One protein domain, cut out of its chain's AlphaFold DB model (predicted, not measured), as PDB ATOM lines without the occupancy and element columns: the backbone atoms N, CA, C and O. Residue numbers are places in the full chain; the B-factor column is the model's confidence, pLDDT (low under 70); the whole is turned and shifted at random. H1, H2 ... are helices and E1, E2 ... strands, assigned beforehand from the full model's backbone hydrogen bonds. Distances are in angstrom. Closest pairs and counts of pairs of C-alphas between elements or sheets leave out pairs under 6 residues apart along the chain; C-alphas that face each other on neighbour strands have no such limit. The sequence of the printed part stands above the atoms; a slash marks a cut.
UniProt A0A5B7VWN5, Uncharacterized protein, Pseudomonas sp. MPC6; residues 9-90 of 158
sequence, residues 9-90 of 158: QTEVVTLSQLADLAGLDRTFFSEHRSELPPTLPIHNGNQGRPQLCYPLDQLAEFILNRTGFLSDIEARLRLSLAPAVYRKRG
ATOM      1  N   GLN A   9      53.134  14.277 132.300       63.22
ATOM      2  CA  GLN A   9      53.306  12.889 131.838       63.22
ATOM      3  C   GLN A   9      54.771  12.411 131.885       63.22
ATOM      4  O   GLN A   9      55.020  11.208 131.874       63.22
ATOM      5  N   THR A  10      55.735  13.333 131.957       68.94
ATOM      6  CA  THR A  10      57.168  13.041 132.113       68.94
ATOM      7  C   THR A  10      57.591  12.716 133.549       68.94
ATOM      8  O   THR A  10      58.698  12.229 133.744       68.94
ATOM      9  N   GLU A  11      56.745  12.966 134.549       83.25
ATOM     10  CA  GLU A  11      57.065  12.836 135.985       83.25
ATOM     11  C   GLU A  11      56.523  11.538 136.596       83.25
ATOM     12  O   GLU A  11      56.545  11.328 137.810       83.25
ATOM     13  N   VAL A  12      55.979  10.657 135.760       89.25
ATOM     14  CA  VAL A  12      55.173   9.514 136.183       89.25
ATOM     15  C   VAL A  12      55.469   8.302 135.313       89.25
ATOM     16  O   VAL A  12      55.729   8.413 134.116       89.25
ATOM     17  N   VAL A  13      55.386   7.115 135.904       90.31
ATOM     18  CA  VAL A  13      55.554   5.846 135.189       90.31
ATOM     19  C   VAL A  13      54.386   4.919 135.452       90.31
ATOM     20  O   VAL A  13      53.909   4.745 136.569       90.31
ATOM     21  N   THR A  14      53.904   4.284 134.397       90.31
ATOM     22  CA  THR A  14      52.863   3.263 134.503       90.31
ATOM     23  C   THR A  14      53.447   1.977 135.094       90.31
ATOM     24  O   THR A  14      54.638   1.702 134.944       90.31
ATOM     25  N   LEU A  15      52.602   1.119 135.679       89.81
ATOM     26  CA  LEU A  15      53.009  -0.225 136.134       89.81
ATOM     27  C   LEU A  15      53.729  -1.026 135.033       89.81
ATOM     28  O   LEU A  15      54.637  -1.808 135.290       89.81
ATOM     29  N   SER A  16      53.312  -0.802 133.790       86.75
ATOM     30  CA  SER A  16      53.877  -1.418 132.596       86.75
ATOM     31  C   SER A  16      55.326  -1.023 132.362       86.75
ATOM     32  O   SER A  16      56.174  -1.889 132.183       86.75
ATOM     33  N   GLN A  17      55.582   0.285 132.374       88.06
ATOM     34  CA  GLN A  17      56.916   0.844 132.194       88.06
ATOM     35  C   GLN A  17      57.809   0.481 133.376       88.06
ATOM     36  O   GLN A  17      58.948   0.092 133.159       88.06
ATOM     37  N   LEU A  18      57.280   0.522 134.603       89.25
ATOM     38  CA  LEU A  18      58.000   0.081 135.795       89.25
ATOM     39  C   LEU A  18      58.451  -1.380 135.678       89.25
ATOM     40  O   LEU A  18      59.612  -1.686 135.930       89.25
ATOM     41  N   ALA A  19      57.554  -2.269 135.247       87.06
ATOM     42  CA  ALA A  19      57.878  -3.677 135.060       87.06
ATOM     43  C   ALA A  19      58.947  -3.890 133.982       87.06
ATOM     44  O   ALA A  19      59.901  -4.640 134.187       87.06
ATOM     45  N   ASP A  20      58.836  -3.171 132.864       84.75
ATOM     46  CA  ASP A  20      59.836  -3.235 131.803       84.75
ATOM     47  C   ASP A  20      61.203  -2.695 132.261       84.75
ATOM     48  O   ASP A  20      62.209  -3.348 131.978       84.75
ATOM     49  N   LEU A  21      61.243  -1.577 133.002       82.38
ATOM     50  CA  LEU A  21      62.462  -0.975 133.569       82.38
ATOM     51  C   LEU A  21      63.135  -1.885 134.600       82.38
ATOM     52  O   LEU A  21      64.347  -2.064 134.568       82.38
ATOM     53  N   ALA A  22      62.355  -2.497 135.490       80.38
ATOM     54  CA  ALA A  22      62.873  -3.441 136.477       80.38
ATOM     55  C   ALA A  22      63.258  -4.797 135.862       80.38
ATOM     56  O   ALA A  22      63.866  -5.633 136.529       80.38
ATOM     57  N   GLY A  23      62.877  -5.044 134.604       77.88
ATOM     58  CA  GLY A  23      63.054  -6.335 133.951       77.88
ATOM     59  C   GLY A  23      62.230  -7.449 134.598       77.88
ATOM     60  O   GLY A  23      62.611  -8.612 134.478       77.88
ATOM     61  N   LEU A  24      61.125  -7.116 135.272       82.06
ATOM     62  CA  LEU A  24      60.247  -8.068 135.958       82.06
ATOM     63  C   LEU A  24      58.873  -8.150 135.282       82.06
ATOM     64  O   LEU A  24      58.517  -7.310 134.453       82.06
ATOM     65  N   ASP A  25      58.089  -9.178 135.610       84.44
ATOM     66  CA  ASP A  25      56.702  -9.252 135.144       84.44
ATOM     67  C   ASP A  25      55.785  -8.281 135.915       84.44
ATOM     68  O   ASP A  25      56.046  -7.918 137.061       84.44
ATOM     69  N   ARG A  26      54.679  -7.850 135.295       85.94
ATOM     70  CA  ARG A  26      53.700  -6.962 135.945       85.94
ATOM     71  C   ARG A  26      52.959  -7.655 137.085       85.94
ATOM     72  O   ARG A  26      52.530  -6.969 138.016       85.94
ATOM     73  N   THR A  27      52.783  -8.975 137.015       86.00
ATOM     74  CA  THR A  27      52.142  -9.754 138.084       86.00
ATOM     75  C   THR A  27      52.905  -9.619 139.393       86.00
ATOM     76  O   THR A  27      52.281  -9.364 140.416       86.00
ATOM     77  N   PHE A  28      54.241  -9.619 139.341       85.75
ATOM     78  CA  PHE A  28      55.101  -9.429 140.509       85.75
ATOM     79  C   PHE A  28      54.749  -8.148 141.279       85.75
ATOM     80  O   PHE A  28      54.509  -8.177 142.482       85.75
ATOM     81  N   PHE A  29      54.644  -7.016 140.581       88.62
ATOM     82  CA  PHE A  29      54.273  -5.743 141.207       88.62
ATOM     83  C   PHE A  29      52.807  -5.687 141.645       88.62
ATOM     84  O   PHE A  29      52.460  -4.923 142.543       88.62
ATOM     85  N   SER A  30      51.940  -6.467 141.000       87.00
ATOM     86  CA  SER A  30      50.523  -6.540 141.361       87.00
ATOM     87  C   SER A  30      50.328  -7.321 142.664       87.00
ATOM     88  O   SER A  30      49.534  -6.904 143.502       87.00
ATOM     89  N   GLU A  31      51.092  -8.396 142.863       88.44
ATOM     90  CA  GLU A  31      51.127  -9.183 144.104       88.44
ATOM     91  C   GLU A  31      51.697  -8.376 145.278       88.44
ATOM     92  O   GLU A  31      51.174  -8.441 146.385       88.44
ATOM     93  N   HIS A  32      52.708  -7.541 145.022       88.50
ATOM     94  CA  HIS A  32      53.368  -6.716 146.043       88.50
ATOM     95  C   HIS A  32      52.827  -5.278 146.086       88.50
ATOM     96  O   HIS A  32      53.514  -4.352 146.521       88.50
ATOM     97  N   ARG A  33      51.586  -5.050 145.629       87.38
ATOM     98  CA  ARG A  33      51.026  -3.694 145.480       87.38
ATOM     99  C   ARG A  33      50.994  -2.903 146.788       87.38
ATOM    100  O   ARG A  33      51.126  -1.680 146.736       87.38
ATOM    101  N   SER A  34      50.813  -3.585 147.920       89.25
ATOM    102  CA  SER A  34      50.796  -3.004 149.269       89.25
ATOM    103  C   SER A  34      52.153  -2.465 149.718       89.25
ATOM    104  O   SER A  34      52.200  -1.600 150.586       89.25
ATOM    105  N   GLU A  35      53.247  -2.956 149.138       89.38
ATOM    106  CA  GLU A  35      54.606  -2.520 149.466       89.38
ATOM    107  C   GLU A  35      55.083  -1.366 148.582       89.38
ATOM    108  O   GLU A  35      56.072  -0.709 148.906       89.38
ATOM    109  N   LEU A  36      54.396  -1.127 147.462       90.31
ATOM    110  CA  LEU A  36      54.740  -0.086 146.504       90.31
ATOM    111  C   LEU A  36      54.152   1.274 146.907       90.31
ATOM    112  O   LEU A  36      53.082   1.327 147.521       90.31
ATOM    113  N   PRO A  37      54.779   2.381 146.469       92.06
ATOM    114  CA  PRO A  37      54.247   3.726 146.665       92.06
ATOM    115  C   PRO A  37      52.794   3.892 146.178       92.06
ATOM    116  O   PRO A  37      52.301   3.127 145.329       92.06
ATOM    117  N   PRO A  38      52.065   4.896 146.694       90.50
ATOM    118  CA  PRO A  38      50.731   5.203 146.204       90.50
ATOM    119  C   PRO A  38      50.775   5.620 144.725       90.50
ATOM    120  O   PRO A  38      51.750   6.174 144.227       90.50
ATOM    121  N   THR A  39      49.702   5.311 143.998       90.81
ATOM    122  CA  THR A  39      49.566   5.667 142.575       90.81
ATOM    123  C   THR A  39      48.646   6.858 142.411       90.81
ATOM    124  O   THR A  39      47.632   6.946 143.103       90.81
ATOM    125  N   LEU A  40      48.937   7.696 141.423       88.62
ATOM    126  CA  LEU A  40      48.083   8.796 141.005       88.62
ATOM    127  C   LEU A  40      47.274   8.410 139.757       88.62
ATOM    128  O   LEU A  40      47.826   7.801 138.834       88.62
ATOM    129  N   PRO A  41      45.973   8.738 139.709       87.19
ATOM    130  CA  PRO A  41      45.166   8.576 138.509       87.19
ATOM    131  C   PRO A  41      45.472   9.692 137.503       87.19
ATOM    132  O   PRO A  41      45.343  10.873 137.820       87.19
ATOM    133  N   ILE A  42      45.827   9.321 136.274       83.31
ATOM    134  CA  ILE A  42      46.139  10.257 135.187       83.31
ATOM    135  C   ILE A  42      45.189  10.017 134.022       83.31
ATOM    136  O   ILE A  42      44.994   8.888 133.560       83.31
ATOM    137  N   HIS A  43      44.563  11.099 133.565       78.94
ATOM    138  CA  HIS A  43      43.644  11.079 132.437       78.94
ATOM    139  C   HIS A  43      44.421  11.397 131.161       78.94
ATOM    140  O   HIS A  43      44.842  12.528 130.946       78.94
ATOM    141  N   ASN A  44      44.577  10.406 130.286       72.06
ATOM    142  CA  ASN A  44      45.321  10.558 129.031       72.06
ATOM    143  C   ASN A  44      44.465  11.158 127.897       72.06
ATOM    144  O   ASN A  44      44.707  10.869 126.730       72.06
ATOM    145  N   GLY A  45      43.408  11.909 128.218       69.38
ATOM    146  CA  GLY A  45      42.466  12.476 127.241       69.38
ATOM    147  C   GLY A  45      41.522  11.470 126.559       69.38
ATOM    148  O   GLY A  45      40.513  11.877 125.993       69.38
ATOM    149  N   ASN A  46      41.789  10.163 126.650       72.44
ATOM    150  CA  ASN A  46      40.893   9.119 126.152       72.44
ATOM    151  C   ASN A  46      39.707   8.896 127.101       72.44
ATOM    152  O   ASN A  46      39.875   8.850 128.320       72.44
ATOM    153  N   GLN A  47      38.512   8.697 126.534       67.06
ATOM    154  CA  GLN A  47      37.322   8.331 127.302       67.06
ATOM    155  C   GLN A  47      37.514   6.934 127.908       67.06
ATOM    156  O   GLN A  47      37.626   5.941 127.192       67.06
ATOM    157  N   GLY A  48      37.602   6.856 129.236       79.56
ATOM    158  CA  GLY A  48      37.837   5.607 129.953       79.56
ATOM    159  C   GLY A  48      38.279   5.824 131.397       79.56
ATOM    160  O   GLY A  48      38.339   6.950 131.891       79.56
ATOM    161  N   ARG A  49      38.589   4.721 132.087       80.12
ATOM    162  CA  ARG A  49      39.129   4.759 133.452       80.12
ATOM    163  C   ARG A  49      40.517   5.422 133.438       80.12
ATOM    164  O   ARG A  49      41.329   5.051 132.588       80.12
ATOM    165  N   PRO A  50      40.821   6.339 134.377       82.69
ATOM    166  CA  PRO A  50      42.149   6.933 134.472       82.69
ATOM    167  C   PRO A  50      43.222   5.865 134.675       82.69
ATOM    168  O   PRO A  50      43.016   4.873 135.386       82.69
ATOM    169  N   GLN A  51      44.381   6.082 134.058       86.06
ATOM    170  CA  GLN A  51      45.523   5.196 134.202       86.06
ATOM    171  C   GLN A  51      46.194   5.450 135.552       86.06
ATOM    172  O   GLN A  51      46.460   6.592 135.910       86.06
ATOM    173  N   LEU A  52      46.461   4.387 136.311       88.56
ATOM    174  CA  LEU A  52      47.203   4.491 137.565       88.56
ATOM    175  C   LEU A  52      48.704   4.514 137.272       88.56
ATOM    176  O   LEU A  52      49.247   3.561 136.702       88.56
ATOM    177  N   CYS A  53      49.354   5.592 137.690       90.44
ATOM    178  CA  CYS A  53      50.778   5.820 137.490       90.44
ATOM    179  C   CYS A  53      51.480   6.057 138.829       90.44
ATOM    180  O   CYS A  53      50.882   6.557 139.780       90.44
ATOM    181  N   TYR A  54      52.752   5.694 138.900       92.25
ATOM    182  CA  TYR A  54      53.626   5.955 140.035       92.25
ATOM    183  C   TYR A  54      54.383   7.262 139.784       92.25
ATOM    184  O   TYR A  54      55.017   7.377 138.732       92.25
ATOM    185  N   PRO A  55      54.337   8.234 140.708       91.31
ATOM    186  CA  PRO A  55      55.193   9.414 140.642       91.31
ATOM    187  C   PRO A  55      56.666   9.011 140.711       91.31
ATOM    188  O   PRO A  55      57.040   8.193 141.557       91.31
ATOM    189  N   LEU A  56      57.495   9.578 139.835       90.06
ATOM    190  CA  LEU A  56      58.920   9.258 139.769       90.06
ATOM    191  C   LEU A  56      59.646   9.610 141.065       90.06
ATOM    192  O   LEU A  56      60.422   8.790 141.541       90.06
ATOM    193  N   ASP A  57      59.341  10.755 141.675       89.75
ATOM    194  CA  ASP A  57      59.994  11.189 142.915       89.75
ATOM    195  C   ASP A  57      59.730  10.216 144.068       89.75
ATOM    196  O   ASP A  57      60.655   9.788 144.755       89.75
ATOM    197  N   GLN A  58      58.477   9.776 144.223       91.62
ATOM    198  CA  GLN A  58      58.105   8.800 145.252       91.62
ATOM    199  C   GLN A  58      58.733   7.432 144.990       91.62
ATOM    200  O   GLN A  58      59.128   6.730 145.922       91.62
ATOM    201  N   LEU A  59      58.827   7.032 143.720       90.88
ATOM    202  CA  LEU A  59      59.486   5.790 143.343       90.88
ATOM    203  C   LEU A  59      60.999   5.864 143.601       90.88
ATOM    204  O   LEU A  59      61.574   4.904 144.109       90.88
ATOM    205  N   ALA A  60      61.634   6.995 143.291       89.50
ATOM    206  CA  ALA A  60      63.051   7.232 143.538       89.50
ATOM    207  C   ALA A  60      63.355   7.217 145.038       89.50
ATOM    208  O   ALA A  60      64.256   6.498 145.467       89.50
ATOM    209  N   GLU A  61      62.565   7.929 145.843       91.25
ATOM    210  CA  GLU A  61      62.681   7.919 147.299       91.25
ATOM    211  C   GLU A  61      62.493   6.506 147.866       91.25
ATOM    212  O   GLU A  61      63.294   6.041 148.677       91.25
ATOM    213  N   PHE A  62      61.485   5.769 147.390       91.88
ATOM    214  CA  PHE A  62      61.259   4.382 147.786       91.88
ATOM    215  C   PHE A  62      62.468   3.482 147.490       91.88
ATOM    216  O   PHE A  62      62.892   2.712 148.357       91.88
ATOM    217  N   ILE A  63      63.043   3.588 146.289       89.56
ATOM    218  CA  ILE A  63      64.234   2.826 145.899       89.56
ATOM    219  C   ILE A  63      65.416   3.221 146.788       89.56
ATOM    220  O   ILE A  63      66.041   2.346 147.384       89.56
ATOM    221  N   LEU A  64      65.678   4.519 146.960       88.62
ATOM    222  CA  LEU A  64      66.761   5.026 147.806       88.62
ATOM    223  C   LEU A  64      66.627   4.563 149.259       88.62
ATOM    224  O   LEU A  64      67.610   4.129 149.851       88.62
ATOM    225  N   ASN A  65      65.422   4.546 149.819       90.31
ATOM    226  CA  ASN A  65      65.195   4.049 151.175       90.31
ATOM    227  C   ASN A  65      65.488   2.543 151.303       90.31
ATOM    228  O   ASN A  65      65.927   2.074 152.354       90.31
ATOM    229  N   ARG A  66      65.278   1.766 150.233       86.56
ATOM    230  CA  ARG A  66      65.490   0.307 150.217       86.56
ATOM    231  C   ARG A  66      66.902  -0.108 149.807       86.56
ATOM    232  O   ARG A  66      67.320  -1.212 150.162       86.56
ATOM    233  N   THR A  67      67.623   0.721 149.057       87.38
ATOM    234  CA  THR A  67      68.926   0.356 148.479       87.38
ATOM    235  C   THR A  67      70.038   1.355 148.758       87.38
ATOM    236  O   THR A  67      71.189   1.034 148.500       87.38
ATOM    237  N   GLY A  68      69.747   2.535 149.302       84.12
ATOM    238  CA  GLY A  68      70.727   3.608 149.508       84.12
ATOM    239  C   GLY A  68      71.827   3.269 150.514       84.12
ATOM    240  O   GLY A  68      72.901   3.859 150.481       84.12
ATOM    241  N   PHE A  69      71.602   2.274 151.375       84.00
ATOM    242  CA  PHE A  69      72.627   1.738 152.275       84.00
ATOM    243  C   PHE A  69      73.557   0.712 151.606       84.00
ATOM    244  O   PHE A  69      74.513   0.259 152.237       84.00
ATOM    245  N   LEU A  70      73.273   0.305 150.364       83.56
ATOM    246  CA  LEU A  70      74.076  -0.656 149.615       83.56
ATOM    247  C   LEU A  70      75.137   0.063 148.792       83.56
ATOM    248  O   LEU A  70      74.867   1.048 148.109       83.56
ATOM    249  N   SER A  71      76.344  -0.492 148.789       80.62
ATOM    250  CA  SER A  71      77.321  -0.163 147.755       80.62
ATOM    251  C   SER A  71      76.871  -0.703 146.394       80.62
ATOM    252  O   SER A  71      76.156  -1.704 146.316       80.62
ATOM    253  N   ASP A  72      77.340  -0.093 145.304       74.69
ATOM    254  CA  ASP A  72      77.021  -0.534 143.937       74.69
ATOM    255  C   ASP A  72      77.365  -2.022 143.709       74.69
ATOM    256  O   ASP A  72      76.588  -2.782 143.135       74.69
ATOM    257  N   ILE A  73      78.479  -2.500 144.279       77.31
ATOM    258  CA  ILE A  73      78.855  -3.920 144.225       77.31
ATOM    259  C   ILE A  73      77.815  -4.809 144.922       77.31
ATOM    260  O   ILE A  73      77.460  -5.863 144.394       77.31
ATOM    261  N   GLU A  74      77.319  -4.413 146.096       79.88
ATOM    262  CA  GLU A  74      76.298  -5.177 146.826       79.88
ATOM    263  C   GLU A  74      74.959  -5.169 146.088       79.88
ATOM    264  O   GLU A  74      74.301  -6.208 146.013       79.88
ATOM    265  N   ALA A  75      74.578  -4.033 145.498       79.62
ATOM    266  CA  ALA A  75      73.385  -3.921 144.668       79.62
ATOM    267  C   ALA A  75      73.470  -4.851 143.443       79.62
ATOM    268  O   ALA A  75      72.566  -5.657 143.214       79.62
ATOM    269  N   ARG A  76      74.595  -4.832 142.714       77.25
ATOM    270  CA  ARG A  76      74.846  -5.713 141.559       77.25
ATOM    271  C   ARG A  76      74.880  -7.190 141.936       77.25
ATOM    272  O   ARG A  76      74.352  -8.021 141.195       77.25
ATOM    273  N   LEU A  77      75.480  -7.532 143.078       78.69
ATOM    274  CA  LEU A  77      75.508  -8.904 143.584       78.69
ATOM    275  C   LEU A  77      74.094  -9.388 143.912       78.69
ATOM    276  O   LEU A  77      73.695 -10.453 143.451       78.69
ATOM    277  N   ARG A  78      73.310  -8.595 144.653       81.94
ATOM    278  CA  ARG A  78      71.911  -8.926 144.964       81.94
ATOM    279  C   ARG A  78      71.070  -9.065 143.704       81.94
ATOM    280  O   ARG A  78      70.312 -10.020 143.599       81.94
ATOM    281  N   LEU A  79      71.245  -8.172 142.732       76.56
ATOM    282  CA  LEU A  79      70.548  -8.258 141.450       76.56
ATOM    283  C   LEU A  79      70.931  -9.533 140.684       76.56
ATOM    284  O   LEU A  79      70.073 -10.186 140.094       76.56
ATOM    285  N   SER A  80      72.209  -9.919 140.730       73.06
ATOM    286  CA  SER A  80      72.729 -11.135 140.093       73.06
ATOM    287  C   SER A  80      72.216 -12.415 140.755       73.06
ATOM    288  O   SER A  80      71.961 -13.390 140.054       73.06
ATOM    289  N   LEU A  81      72.024 -12.395 142.078       78.69
ATOM    290  CA  LEU A  81      71.451 -13.493 142.863       78.69
ATOM    291  C   LEU A  81      69.915 -13.506 142.867       78.69
ATOM    292  O   LEU A  81      69.323 -14.497 143.293       78.69
ATOM    293  N   ALA A  82      69.265 -12.429 142.416       72.81
ATOM    294  CA  ALA A  82      67.813 -12.353 142.363       72.81
ATOM    295  C   ALA A  82      67.253 -13.498 141.498       72.81
ATOM    296  O   ALA A  82      67.812 -13.781 140.430       72.81
ATOM    297  N   PRO A  83      66.155 -14.155 141.920       65.94
ATOM    298  CA  PRO A  83      65.659 -15.346 141.246       65.94
ATOM    299  C   PRO A  83      65.403 -15.090 139.761       65.94
ATOM    300  O   PRO A  83      64.644 -14.194 139.385       65.94
ATOM    301  N   ALA A  84      65.998 -15.923 138.904       63.31
ATOM    302  CA  ALA A  84      65.832 -15.842 137.452       63.31
ATOM    303  C   ALA A  84      64.365 -15.993 136.999       63.31
ATOM    304  O   ALA A  84      64.036 -15.643 135.868       63.31
ATOM    305  N   VAL A  85      63.500 -16.504 137.882       57.56
ATOM    306  CA  VAL A  85      62.069 -16.745 137.658       57.56
ATOM    307  C   VAL A  85      61.286 -15.445 137.470       57.56
ATOM    308  O   VAL A  85      60.348 -15.418 136.684       57.56
ATOM    309  N   TYR A  86      61.691 -14.353 138.127       62.94
ATOM    310  CA  TYR A  86      60.980 -13.076 138.010       62.94
ATOM    311  C   TYR A  86      61.454 -12.229 136.834       62.94
ATOM    312  O   TYR A  86      60.796 -11.252 136.488       62.94
ATOM    313  N   ARG A  87      62.578 -12.592 136.201       66.12
ATOM    314  CA  ARG A  87      63.117 -11.835 135.073       66.12
ATOM    315  C   ARG A  87      62.267 -12.074 133.831       66.12
ATOM    316  O   ARG A  87      62.153 -13.198 133.340       66.12
ATOM    317  N   LYS A  88      61.732 -10.996 133.266       68.50
ATOM    318  CA  LYS A  88      61.003 -11.009 132.000       68.50
ATOM    319  C   LYS A  88      61.975 -11.310 130.856       68.50
ATOM    320  O   LYS A  88      62.577 -10.402 130.273       68.50
ATOM    321  N   ARG A  89      62.143 -12.600 130.532       63.22
ATOM    322  CA  ARG A  89      62.974 -13.055 129.405       63.22
ATOM    323  C   ARG A  89      62.526 -12.340 128.127       63.22
ATOM    324  O   ARG A  89      61.392 -12.495 127.687       63.22
ATOM    325  N   GLY A  90      63.425 -11.554 127.535       67.25
ATOM    326  CA  GLY A  90      63.161 -10.842 126.282       67.25
ATOM    327  C   GLY A  90      62.531  -9.453 126.420       67.25
ATOM    328  O   GLY A  90      62.138  -8.891 125.398       67.25
TER     329      GLY A  90
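AT A GLANCE: This is residues 9 to 90 of the 158 residues of an uncharacterized protein of Pseudomonas sp. MPC6 (UniProt A0A5B7VWN5). A small sheet of three short strands makes one end of a loose, elongated domain, with H1 over it and H2 packed crosswise on H1. From the sheet H3 leads away, and H4 turns a corner at the other end. The printed part has 82 residues in the order E1 H1 H2 E2 E3 H3 H4, of mixed class; the sheet, E1 - E3 - E2, is antiparallel. It is only just loose, close to compact, with a radius of gyration of the C-alphas of 14.4 A and spans of 45 by 27 by 22 A.

HOW THE PARTS SIT: Inner strand E3, residues 51 to 55, forms a hairpin with E2, residues 40 to 42, where N 40 and O 53 are 2.8 A apart. E3 pairs with E1, residues 12 to 14, through N 13 and O 54, 2.9 A apart. The pairing is staggered: E3 uses residues 51 to 53 for E2 and 53 to 55 for E1. H1, residues 15 to 22, is on the sheet over E1 at a height of 7.6 A, slantwise at 45 degrees on the local plane. H2, residues 26 to 31, touches H1 about perpendicular at 75 degrees; their closest C-alphas, Ala 19 and Arg 26, are 5.4 A apart. E1, H1, H2 and E2 form a split strand-helix-strand unit, two strands of one sheet joined through helices, with E3 between the strands in the sheet; its crossover is right-handed. H3, residues 56 to 67, only grazes the sheet with residues 56 to 59. H4, residues 72 to 81, is close to H3 but not clearly touching; their closest C-alphas, Thr 67 and Ala 75, are 7.3 A apart, and their lines are about perpendicular at 86 degrees. In H1, H2, H3 and H4 every O i to N i+4 pair is within hydrogen-bond range.

IN THESE COORDINATES: E1 begins at C-alpha 12 (55.173, 9.514, 136.183). E3 is 12.4 A long, H1 10.4 A, H3 16.0 A and H4 14.1 A. H4 ends at C-alpha 81 (71.451, -13.493, 142.863).

THE WHOLE: The C-alphas farthest apart, Gln 47 and Ile 73, are 46.5 A apart. The printed part has no cut and no long link. In this model pLDDT is under 70 at residues 9 to 10, 45, 47 and 83 to 90.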